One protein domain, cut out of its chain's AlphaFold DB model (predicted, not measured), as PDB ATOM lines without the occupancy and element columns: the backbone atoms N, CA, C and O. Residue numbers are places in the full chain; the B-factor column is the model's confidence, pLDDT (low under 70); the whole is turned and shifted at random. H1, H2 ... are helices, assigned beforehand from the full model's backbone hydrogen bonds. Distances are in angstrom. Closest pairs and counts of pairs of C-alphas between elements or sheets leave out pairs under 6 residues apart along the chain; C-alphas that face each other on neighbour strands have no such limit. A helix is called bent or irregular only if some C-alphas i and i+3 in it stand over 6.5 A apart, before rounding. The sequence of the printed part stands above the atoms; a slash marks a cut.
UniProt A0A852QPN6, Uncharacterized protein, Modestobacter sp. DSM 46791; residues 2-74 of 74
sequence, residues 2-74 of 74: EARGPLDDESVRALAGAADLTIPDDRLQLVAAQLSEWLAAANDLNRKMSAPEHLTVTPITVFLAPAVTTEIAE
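This is residues 2 to 74 of the 74 residues of an uncharacterized protein of Modestobacter sp. DSM 46791 (UniProt A0A852QPN6). A short helix, H1, packs about perpendicular on residues 28 to 32 of the long helix H2, making a small head, from which residues 41 to 74 stick out as an arm and tail. The 73 printed residues have two named helices, H1 then H2, and no named strand; the class is all helix, with 35 residues in named elements, under half. The whole is extended, with a radius of gyration of the C-alphas of 18.8 A and spans of 51 by 33 by 26 A.

H1, residues 9 to 18, touches H2, residues 25 to 49, at 78 degrees; their closest C-alphas, of Asp 9 and Leu 28, are 5.5 A apart. Every O i to N i+4 pair is within hydrogen-bond range in H1, and 19 of 21 in H2.

H1 begins at C-alpha 9 (-15.912, 11.709, 28.146) and is 14.2 A long. H2, 35.8 A long, ends at C-alpha 49 (-21.802, 23.285, 0.990). H2 is irregular, with C-alphas 26 and 29 7.3 A apart, and has a kink of 27 degrees near residue 32.

The farthest C-alphas, of Asp 26 and Glu 74, are 56.4 A apart. The printed part has no cut, and the link H1 to H2 is short. In this model, pLDDT is under 70 at residues 2 to 5, 58 to 59 and 61 to 74.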
ATOM      1  N   GLU A   2     -30.169  23.593  18.648       38.44
ATOM      2  CA  GLU A   2     -29.167  24.170  19.549       38.44
ATOM      3  C   GLU A   2     -27.866  23.381  19.409       38.44
ATOM      4  O   GLU A   2     -27.888  22.149  19.342       38.44
ATOM      5  N   ALA A   3     -26.745  24.093  19.297       53.53
ATOM      6  CA  ALA A   3     -25.440  23.464  19.323       53.53
ATOM      7  C   ALA A   3     -25.312  22.762  20.677       53.53
ATOM      8  O   ALA A   3     -25.238  23.421  21.715       53.53
ATOM      9  N   ARG A   4     -25.345  21.424  20.668       60.38
ATOM     10  CA  ARG A   4     -24.943  20.645  21.838       60.38
ATOM     11  C   ARG A   4     -23.545  21.125  22.229       60.38
ATOM     12  O   ARG A   4     -22.728  21.397  21.348       60.38
ATOM     13  N   GLY A   5     -23.330  21.306  23.531       67.25
ATOM     14  CA  GLY A   5     -22.052  21.745  24.079       67.25
ATOM     15  C   GLY A   5     -20.887  20.836  23.659       67.25
ATOM     16  O   GLY A   5     -21.104  19.824  22.986       67.25
ATOM     17  N   PRO A   6     -19.648  21.194  24.033       72.19
ATOM     18  CA  PRO A   6     -18.474  20.379  23.728       72.19
ATOM     19  C   PRO A   6     -18.680  18.920  24.156       72.19
ATOM     20  O   PRO A   6     -19.373  18.654  25.140       72.19
ATOM     21  N   LEU A   7     -18.094  17.990  23.396       88.88
ATOM     22  CA  LEU A   7     -18.168  16.562  23.703       88.88
ATOM     23  C   LEU A   7     -17.593  16.292  25.095       88.88
ATOM     24  O   LEU A   7     -16.567  16.859  25.467       88.88
ATOM     25  N   ASP A   8     -18.238  15.392  25.828       91.94
ATOM     26  CA  ASP A   8     -17.774  14.895  27.118       91.94
ATOM     27  C   ASP A   8     -17.183  13.480  27.003       91.94
ATOM     28  O   ASP A   8     -17.278  12.804  25.972       91.94
ATOM     29  N   ASP A   9     -16.558  13.021  28.086       93.38
ATOM     30  CA  ASP A   9     -15.912  11.709  28.146       93.38
ATOM     31  C   ASP A   9     -16.906  10.557  27.912       93.38
ATOM     32  O   ASP A   9     -16.545   9.531  27.336       93.38
ATOM     33  N   GLU A  10     -18.165  10.703  28.343       94.00
ATOM     34  CA  GLU A  10     -19.214   9.701  28.117       94.00
ATOM     35  C   GLU A  10     -19.528   9.552  26.625       94.00
ATOM     36  O   GLU A  10     -19.542   8.432  26.106       94.00
ATOM     37  N   SER A  11     -19.672  10.670  25.915       94.00
ATOM     38  CA  SER A  11     -19.872  10.683  24.465       94.00
ATOM     39  C   SER A  11     -18.694  10.043  23.732       94.00
ATOM     40  O   SER A  11     -18.899   9.254  22.807       94.00
ATOM     41  N   VAL A  12     -17.457  10.324  24.156       95.44
ATOM     42  CA  VAL A  12     -16.262   9.709  23.557       95.44
ATOM     43  C   VAL A  12     -16.231   8.199  23.796       95.44
ATOM     44  O   VAL A  12     -15.950   7.457  22.856       95.44
ATOM     45  N   ARG A  13     -16.572   7.716  24.999       95.94
ATOM     46  CA  ARG A  13     -16.660   6.266  25.266       95.94
ATOM     47  C   ARG A  13     -17.728   5.593  24.408       95.94
ATOM     48  O   ARG A  13     -17.476   4.520  23.864       95.94
ATOM     49  N   ALA A  14     -18.892   6.220  24.252       95.44
ATOM     50  CA  ALA A  14     -19.961   5.691  23.410       95.44
ATOM     51  C   ALA A  14     -19.533   5.600  21.934       95.44
ATOM     52  O   ALA A  14     -19.746   4.573  21.291       95.44
ATOM     53  N   LEU A  15     -18.875   6.642  21.412       95.12
ATOM     54  CA  LEU A  15     -18.324   6.651  20.053       95.12
ATOM     55  C   LEU A  15     -17.225   5.600  19.871       95.12
ATOM     56  O   LEU A  15     -17.210   4.909  18.855       95.12
ATOM     57  N   ALA A  16     -16.337   5.448  20.854       96.00
ATOM     58  CA  ALA A  16     -15.293   4.430  20.836       96.00
ATOM     59  C   ALA A  16     -15.896   3.017  20.794       96.00
ATOM     60  O   ALA A  16     -15.493   2.210  19.962       96.00
ATOM     61  N   GLY A  17     -16.931   2.756  21.601       96.75
ATOM     62  CA  GLY A  17     -17.671   1.493  21.576       96.75
ATOM     63  C   GLY A  17     -18.358   1.226  20.234       96.75
ATOM     64  O   GLY A  17     -18.297   0.111  19.727       96.75
ATOM     65  N   ALA A  18     -18.955   2.248  19.614       96.69
ATOM     66  CA  ALA A  18     -19.567   2.120  18.288       96.69
ATOM     67  C   ALA A  18     -18.540   1.865  17.168       96.69
ATOM     68  O   ALA A  18     -18.871   1.248  16.158       96.69
ATOM     69  N   ALA A  19     -17.306   2.341  17.343       95.75
ATOM     70  CA  ALA A  19     -16.206   2.161  16.401       95.75
ATOM     71  C   ALA A  19     -15.361   0.901  16.669       95.75
ATOM     72  O   ALA A  19     -14.383   0.684  15.957       95.75
ATOM     73  N   ASP A  20     -15.710   0.102  17.684       96.56
ATOM     74  CA  ASP A  20     -14.910  -1.031  18.172       96.56
ATOM     75  C   ASP A  20     -13.456  -0.632  18.518       96.56
ATOM     76  O   ASP A  20     -12.484  -1.338  18.254       96.56
ATOM     77  N   LEU A  21     -13.297   0.563  19.099       94.81
ATOM     78  CA  LEU A  21     -12.015   1.119  19.523       94.81
ATOM     79  C   LEU A  21     -11.909   1.128  21.047       94.81
ATOM     80  O   LEU A  21     -12.815   1.559  21.757       94.81
ATOM     81  N   THR A  22     -10.744   0.733  21.557       93.94
ATOM     82  CA  THR A  22     -10.410   0.904  22.975       93.94
ATOM     83  C   THR A  22      -9.622   2.197  23.159       93.94
ATOM     84  O   THR A  22      -8.500   2.320  22.665       93.94
ATOM     85  N   ILE A  23     -10.195   3.157  23.887       93.12
ATOM     86  CA  ILE A  23      -9.524   4.406  24.263       93.12
ATOM     87  C   ILE A  23      -9.262   4.375  25.774       93.12
ATOM     88  O   ILE A  23     -10.218   4.270  26.540       93.12
ATOM     89  N   PRO A  24      -7.995   4.455  26.213       95.19
ATOM     90  CA  PRO A  24      -7.648   4.595  27.625       95.19
ATOM     91  C   PRO A  24      -8.283   5.837  28.273       95.19
ATOM     92  O   PRO A  24      -8.368   6.889  27.635       95.19
ATOM     93  N   ASP A  25      -8.690   5.735  29.542       94.50
ATOM     94  CA  ASP A  25      -9.397   6.813  30.255       94.50
ATOM     95  C   ASP A  25      -8.592   8.123  30.328       94.50
ATOM     96  O   ASP A  25      -9.154   9.211  30.205       94.50
ATOM     97  N   ASP A  26      -7.265   8.036  30.448       95.94
ATOM     98  CA  ASP A  26      -6.349   9.184  30.475       95.94
ATOM     99  C   ASP A  26      -6.297   9.955  29.145       95.94
ATOM    100  O   ASP A  26      -5.805  11.084  29.092       95.94
ATOM    101  N   ARG A  27      -6.835   9.376  28.066       96.31
ATOM    102  CA  ARG A  27      -6.901   9.995  26.739       96.31
ATOM    103  C   ARG A  27      -8.271  10.567  26.393       96.31
ATOM    104  O   ARG A  27      -8.360  11.286  25.397       96.31
ATOM    105  N   LEU A  28      -9.313  10.287  27.177       95.00
ATOM    106  CA  LEU A  28     -10.688  10.673  26.838       95.00
ATOM    107  C   LEU A  28     -10.842  12.185  26.678       95.00
ATOM    108  O   LEU A  28     -11.322  12.624  25.636       95.00
ATOM    109  N   GLN A  29     -10.328  12.977  27.621       93.88
ATOM    110  CA  GLN A  29     -10.427  14.439  27.552       93.88
ATOM    111  C   GLN A  29      -9.697  15.028  26.342       93.88
ATOM    112  O   GLN A  29     -10.204  15.941  25.689       93.88
ATOM    113  N   LEU A  30      -8.516  14.496  26.010       95.06
ATOM    114  CA  LEU A  30      -7.759  14.940  24.839       95.06
ATOM    115  C   LEU A  30      -8.541  14.661  23.548       95.06
ATOM    116  O   LEU A  30      -8.620  15.512  22.664       95.06
ATOM    117  N   VAL A  31      -9.135  13.470  23.450       95.50
ATOM    118  CA  VAL A  31      -9.957  13.075  22.302       95.50
ATOM    119  C   VAL A  31     -11.235  13.915  22.235       95.50
ATOM    120  O   VAL A  31     -11.589  14.378  21.153       95.50
ATOM    121  N   ALA A  32     -11.890  14.171  23.368       95.19
ATOM    122  CA  ALA A  32     -13.096  14.992  23.453       95.19
ATOM    123  C   ALA A  32     -12.851  16.421  22.945       95.19
ATOM    124  O   ALA A  32     -13.617  16.931  22.120       95.19
ATOM    125  N   ALA A  33     -11.746  17.042  23.375       93.56
ATOM    126  CA  ALA A  33     -11.339  18.363  22.909       93.56
ATOM    127  C   ALA A  33     -11.089  18.372  21.394       93.56
ATOM    128  O   ALA A  33     -11.674  19.182  20.673       93.56
ATOM    129  N   GLN A  34     -10.300  17.416  20.892       94.81
ATOM    130  CA  GLN A  34      -9.958  17.358  19.472       94.81
ATOM    131  C   GLN A  34     -11.178  17.108  18.576       94.81
ATOM    132  O   GLN A  34     -11.330  17.757  17.539       94.81
ATOM    133  N   LEU A  35     -12.058  16.181  18.968       94.62
ATOM    134  CA  LEU A  35     -13.280  15.881  18.223       94.62
ATOM    135  C   LEU A  35     -14.254  17.061  18.232       94.62
ATOM    136  O   LEU A  35     -14.923  17.294  17.227       94.62
ATOM    137  N   SER A  36     -14.319  17.827  19.324       93.81
ATOM    138  CA  SER A  36     -15.164  19.024  19.399       93.81
ATOM    139  C   SER A  36     -14.745  20.075  18.367       93.81
ATOM    140  O   SER A  36     -15.597  20.626  17.667       93.81
ATOM    141  N   GLU A  37     -13.440  20.307  18.203       94.19
ATOM    142  CA  GLU A  37     -12.918  21.206  17.164       94.19
ATOM    143  C   GLU A  37     -13.239  20.699  15.752       94.19
ATOM    144  O   GLU A  37     -13.691  21.461  14.894       94.19
ATOM    145  N   TRP A  38     -13.051  19.398  15.510       94.56
ATOM    146  CA  TRP A  38     -13.330  18.794  14.205       94.56
ATOM    147  C   TRP A  38     -14.811  18.857  13.841       94.56
ATOM    148  O   TRP A  38     -15.143  19.181  12.702       94.56
ATOM    149  N   LEU A  39     -15.707  18.604  14.797       93.31
ATOM    150  CA  LEU A  39     -17.148  18.712  14.584       93.31
ATOM    151  C   LEU A  39     -17.565  20.145  14.262       93.31
ATOM    152  O   LEU A  39     -18.382  20.352  13.364       93.31
ATOM    153  N   ALA A  40     -16.992  21.142  14.940       91.62
ATOM    154  CA  ALA A  40     -17.256  22.543  14.625       91.62
ATOM    155  C   ALA A  40     -16.836  22.884  13.183       91.62
ATOM    156  O   ALA A  40     -17.624  23.460  12.430       91.62
ATOM    157  N   ALA A  41     -15.635  22.466  12.772       92.75
ATOM    158  CA  ALA A  41     -15.140  22.679  11.413       92.75
ATOM    159  C   ALA A  41     -15.984  21.943  10.353       92.75
ATOM    160  O   ALA A  41     -16.329  22.524   9.322       92.75
ATOM    161  N   ALA A  42     -16.368  20.691  10.616       93.31
ATOM    162  CA  ALA A  42     -17.217  19.902   9.725       93.31
ATOM    163  C   ALA A  42     -18.613  20.525   9.564       93.31
ATOM    164  O   ALA A  42     -19.138  20.598   8.453       93.31
ATOM    165  N   ASN A  43     -19.195  21.038  10.650       93.25
ATOM    166  CA  ASN A  43     -20.475  21.739  10.604       93.25
ATOM    167  C   ASN A  43     -20.391  23.044   9.803       93.25
ATOM    168  O   ASN A  43     -21.304  23.347   9.033       93.25
ATOM    169  N   ASP A  44     -19.299  23.801   9.936       94.12
ATOM    170  CA  ASP A  44     -19.080  25.003   9.129       94.12
ATOM    171  C   ASP A  44     -18.955  24.669   7.634       94.12
ATOM    172  O   ASP A  44     -19.545  25.349   6.791       94.12
ATOM    173  N   LEU A  45     -18.252  23.583   7.300       91.94
ATOM    174  CA  LEU A  45     -18.175  23.091   5.927       91.94
ATOM    175  C   LEU A  45     -19.551  22.667   5.403       91.94
ATOM    176  O   LEU A  45     -19.941  23.105   4.324       91.94
ATOM    177  N   ASN A  46     -20.310  21.879   6.169       90.00
ATOM    178  CA  ASN A  46     -21.662  21.465   5.793       90.00
ATOM    179  C   ASN A  46     -22.567  22.671   5.540       90.00
ATOM    180  O   ASN A  46     -23.283  22.696   4.542       90.00
ATOM    181  N   ARG A  47     -22.500  23.698   6.394       91.81
ATOM    182  CA  ARG A  47     -23.240  24.953   6.205       91.81
ATOM    183  C   ARG A  47     -22.870  25.637   4.892       91.81
ATOM    184  O   ARG A  47     -23.770  26.069   4.181       91.81
ATOM    185  N   LYS A  48     -21.572  25.726   4.570       89.88
ATOM    186  CA  LYS A  48     -21.107  26.287   3.294       89.88
ATOM    187  C   LYS A  48     -21.631  25.456   2.133       89.88
ATOM    188  O   LYS A  48     -22.333  26.001   1.305       89.88
ATOM    189  N   MET A  49     -21.388  24.147   2.107       85.19
ATOM    190  CA  MET A  49     -21.802  23.285   0.990       85.19
ATOM    191  C   MET A  49     -23.324  23.195   0.812       85.19
ATOM    192  O   MET A  49     -23.788  22.967  -0.299       85.19
ATOM    193  N   SER A  50     -24.099  23.399   1.879       86.62
ATOM    194  CA  SER A  50     -25.567  23.418   1.830       86.62
ATOM    195  C   SER A  50     -26.143  24.773   1.401       86.62
ATOM    196  O   SER A  50     -27.366  24.926   1.369       86.62
ATOM    197  N   ALA A  51     -25.306  25.780   1.117       88.31
ATOM    198  CA  ALA A  51     -25.782  27.086   0.679       88.31
ATOM    199  C   ALA A  51     -26.527  26.973  -0.669       88.31
ATOM    200  O   ALA A  51     -26.077  26.231  -1.549       88.31
ATOM    201  N   PRO A  52     -27.635  27.718  -0.873       85.69
ATOM    202  CA  PRO A  52     -28.460  27.612  -2.079       85.69
ATOM    203  C   PRO A  52     -27.684  27.784  -3.390       85.69
ATOM    204  O   PRO A  52     -27.961  27.092  -4.365       85.69
ATOM    205  N   GLU A  53     -26.680  28.661  -3.394       84.31
ATOM    206  CA  GLU A  53     -25.794  28.912  -4.538       84.31
ATOM    207  C   GLU A  53     -24.930  27.710  -4.955       84.31
ATOM    208  O   GLU A  53     -24.428  27.678  -6.078       84.31
ATOM    209  N   HIS A  54     -24.769  26.710  -4.088       80.75
ATOM    210  CA  HIS A  54     -24.007  25.496  -4.377       80.75
ATOM    211  C   HIS A  54     -24.890  24.288  -4.710       80.75
ATOM    212  O   HIS A  54     -24.380  23.292  -5.217       80.75
ATOM    213  N   LEU A  55     -26.212  24.378  -4.516       78.06
ATOM    214  CA  LEU A  55     -27.144  23.274  -4.792       78.06
ATOM    215  C   LEU A  55     -27.257  22.940  -6.286       78.06
ATOM    216  O   LEU A  55     -27.566  21.806  -6.642       78.06
ATOM    217  N   THR A  56     -27.011  23.915  -7.164       75.75
ATOM    218  CA  THR A  56     -27.079  23.746  -8.624       75.75
ATOM    219  C   THR A  56     -25.705  23.564  -9.269       75.75
ATOM    220  O   THR A  56     -25.605  23.509 -10.495       75.75
ATOM    221  N   VAL A  57     -24.630  23.515  -8.473       71.00
ATOM    222  CA  VAL A  57     -23.271  23.331  -8.989       71.00
ATOM    223  C   VAL A  57     -23.071  21.856  -9.316       71.00
ATOM    224  O   VAL A  57     -22.834  21.027  -8.441       71.00
ATOM    225  N   THR A  58     -23.164  21.523 -10.601       63.62
ATOM    226  CA  THR A  58     -22.810  20.191 -11.098       63.62
ATOM    227  C   THR A  58     -21.296  19.988 -10.990       63.62
ATOM    228  O   THR A  58     -20.543  20.823 -11.505       63.62
ATOM    229  N   PRO A  59     -20.815  18.900 -10.362       65.44
ATOM    230  CA  PRO A  59     -19.399  18.560 -10.390       65.44
ATOM    231  C   PRO A  59     -18.903  18.457 -11.837       65.44
ATOM    232  O   PRO A  59     -19.544  17.817 -12.668       65.44
ATOM    233  N   ILE A  60     -17.740  19.045 -12.142       70.31
ATOM    234  CA  ILE A  60     -17.097  18.883 -13.462       70.31
ATOM    235  C   ILE A  60     -16.709  17.414 -13.710       70.31
ATOM    236  O   ILE A  60     -16.634  16.960 -14.850       70.31
ATOM    237  N   THR A  61     -16.496  16.668 -12.623       65.31
ATOM    238  CA  THR A  61     -16.214  15.236 -12.621       65.31
ATOM    239  C   THR A  61     -17.507  14.474 -12.358       65.31
ATOM    240  O   THR A  61     -18.049  14.520 -11.256       65.31
ATOM    241  N   VAL A  62     -17.993  13.738 -13.354       63.06
ATOM    242  CA  VAL A  62     -19.128  12.823 -13.181       63.06
ATOM    243  C   VAL A  62     -18.685  11.668 -12.279       63.06
ATOM    244  O   VAL A  62     -17.816  10.882 -12.657       63.06
ATOM    245  N   PHE A  63     -19.271  11.551 -11.085       63.38
ATOM    246  CA  PHE A  63     -19.097  10.359 -10.258       63.38
ATOM    247  C   PHE A  63     -19.807   9.186 -10.944       63.38
ATOM    248  O   PHE A  63     -21.031   9.093 -10.921       63.38
ATOM    249  N   LEU A  64     -19.036   8.289 -11.559       65.19
ATOM    250  CA  LEU A  64     -19.513   7.002 -12.076       65.19
ATOM    251  C   LEU A  64     -19.775   6.037 -10.907       65.19
ATOM    252  O   LEU A  64     -19.140   4.993 -10.795       65.19
ATOM    253  N   ALA A  65     -20.668   6.397  -9.986       58.69
ATOM    254  CA  ALA A  65     -21.246   5.410  -9.085       58.69
ATOM    255  C   ALA A  65     -22.368   4.689  -9.853       58.69
ATOM    256  O   ALA A  65     -23.174   5.365 -10.499       58.69
ATOM    257  N   PRO A  66     -22.434   3.346  -9.842       60.06
ATOM    258  CA  PRO A  66     -23.548   2.639 -10.459       60.06
ATOM    259  C   PRO A  66     -24.856   3.116  -9.819       60.06
ATOM    260  O   PRO A  66     -24.964   3.194  -8.595       60.06
ATOM    261  N   ALA A  67     -25.829   3.471 -10.658       61.00
ATOM    262  CA  ALA A  67     -27.144   3.879 -10.196       61.00
ATOM    263  C   ALA A  67     -27.753   2.743  -9.364       61.00
ATOM    264  O   ALA A  67     -27.947   1.633  -9.861       61.00
ATOM    265  N   VAL A  68     -28.058   3.015  -8.094       61.09
ATOM    266  CA  VAL A  68     -28.953   2.155  -7.319       61.09
ATOM    267  C   VAL A  68     -30.357   2.454  -7.827       61.09
ATOM    268  O   VAL A  68     -31.034   3.352  -7.329       61.09
ATOM    269  N   THR A  69     -30.776   1.747  -8.875       57.66
ATOM    270  CA  THR A  69     -32.165   1.772  -9.326       57.66
ATOM    271  C   THR A  69     -33.005   1.127  -8.231       57.66
ATOM    272  O   THR A  69     -33.028  -0.092  -8.084       57.66
ATOM    273  N   THR A  70     -33.658   1.945  -7.413       58.69
ATOM    274  CA  THR A  70     -34.754   1.471  -6.571       58.69
ATOM    275  C   THR A  70     -35.965   1.372  -7.486       58.69
ATOM    276  O   THR A  70     -36.626   2.369  -7.764       58.69
ATOM    277  N   GLU A  71     -36.213   0.179  -8.026       51.22
ATOM    278  CA  GLU A  71     -37.522  -0.134  -8.594       51.22
ATOM    279  C   GLU A  71     -38.541  -0.026  -7.456       51.22
ATOM    280  O   GLU A  71     -38.596  -0.870  -6.561       51.22
ATOM    281  N   ILE A  72     -39.314   1.058  -7.452       58.59
ATOM    282  CA  ILE A  72     -40.544   1.112  -6.671       58.59
ATOM    283  C   ILE A  72     -41.549   0.269  -7.453       58.59
ATOM    284  O   ILE A  72     -42.013   0.684  -8.512       58.59
ATOM    285  N   ALA A  73     -41.815  -0.940  -6.962       47.62
ATOM    286  CA  ALA A  73     -42.912  -1.761  -7.446       47.62
ATOM    287  C   ALA A  73     -44.243  -1.105  -7.038       47.62
ATOM    288  O   ALA A  73     -44.456  -0.855  -5.848       47.62
ATOM    289  N   GLU A  74     -45.088  -0.797  -8.026       49.25
ATOM    290  CA  GLU A  74     -46.521  -0.505  -7.847       49.25
ATOM    291  C   GLU A  74     -47.309  -1.764  -7.459       49.25
ATOM    292  O   GLU A  74     -46.976  -2.862  -7.968       49.25
TER     293      GLU A  74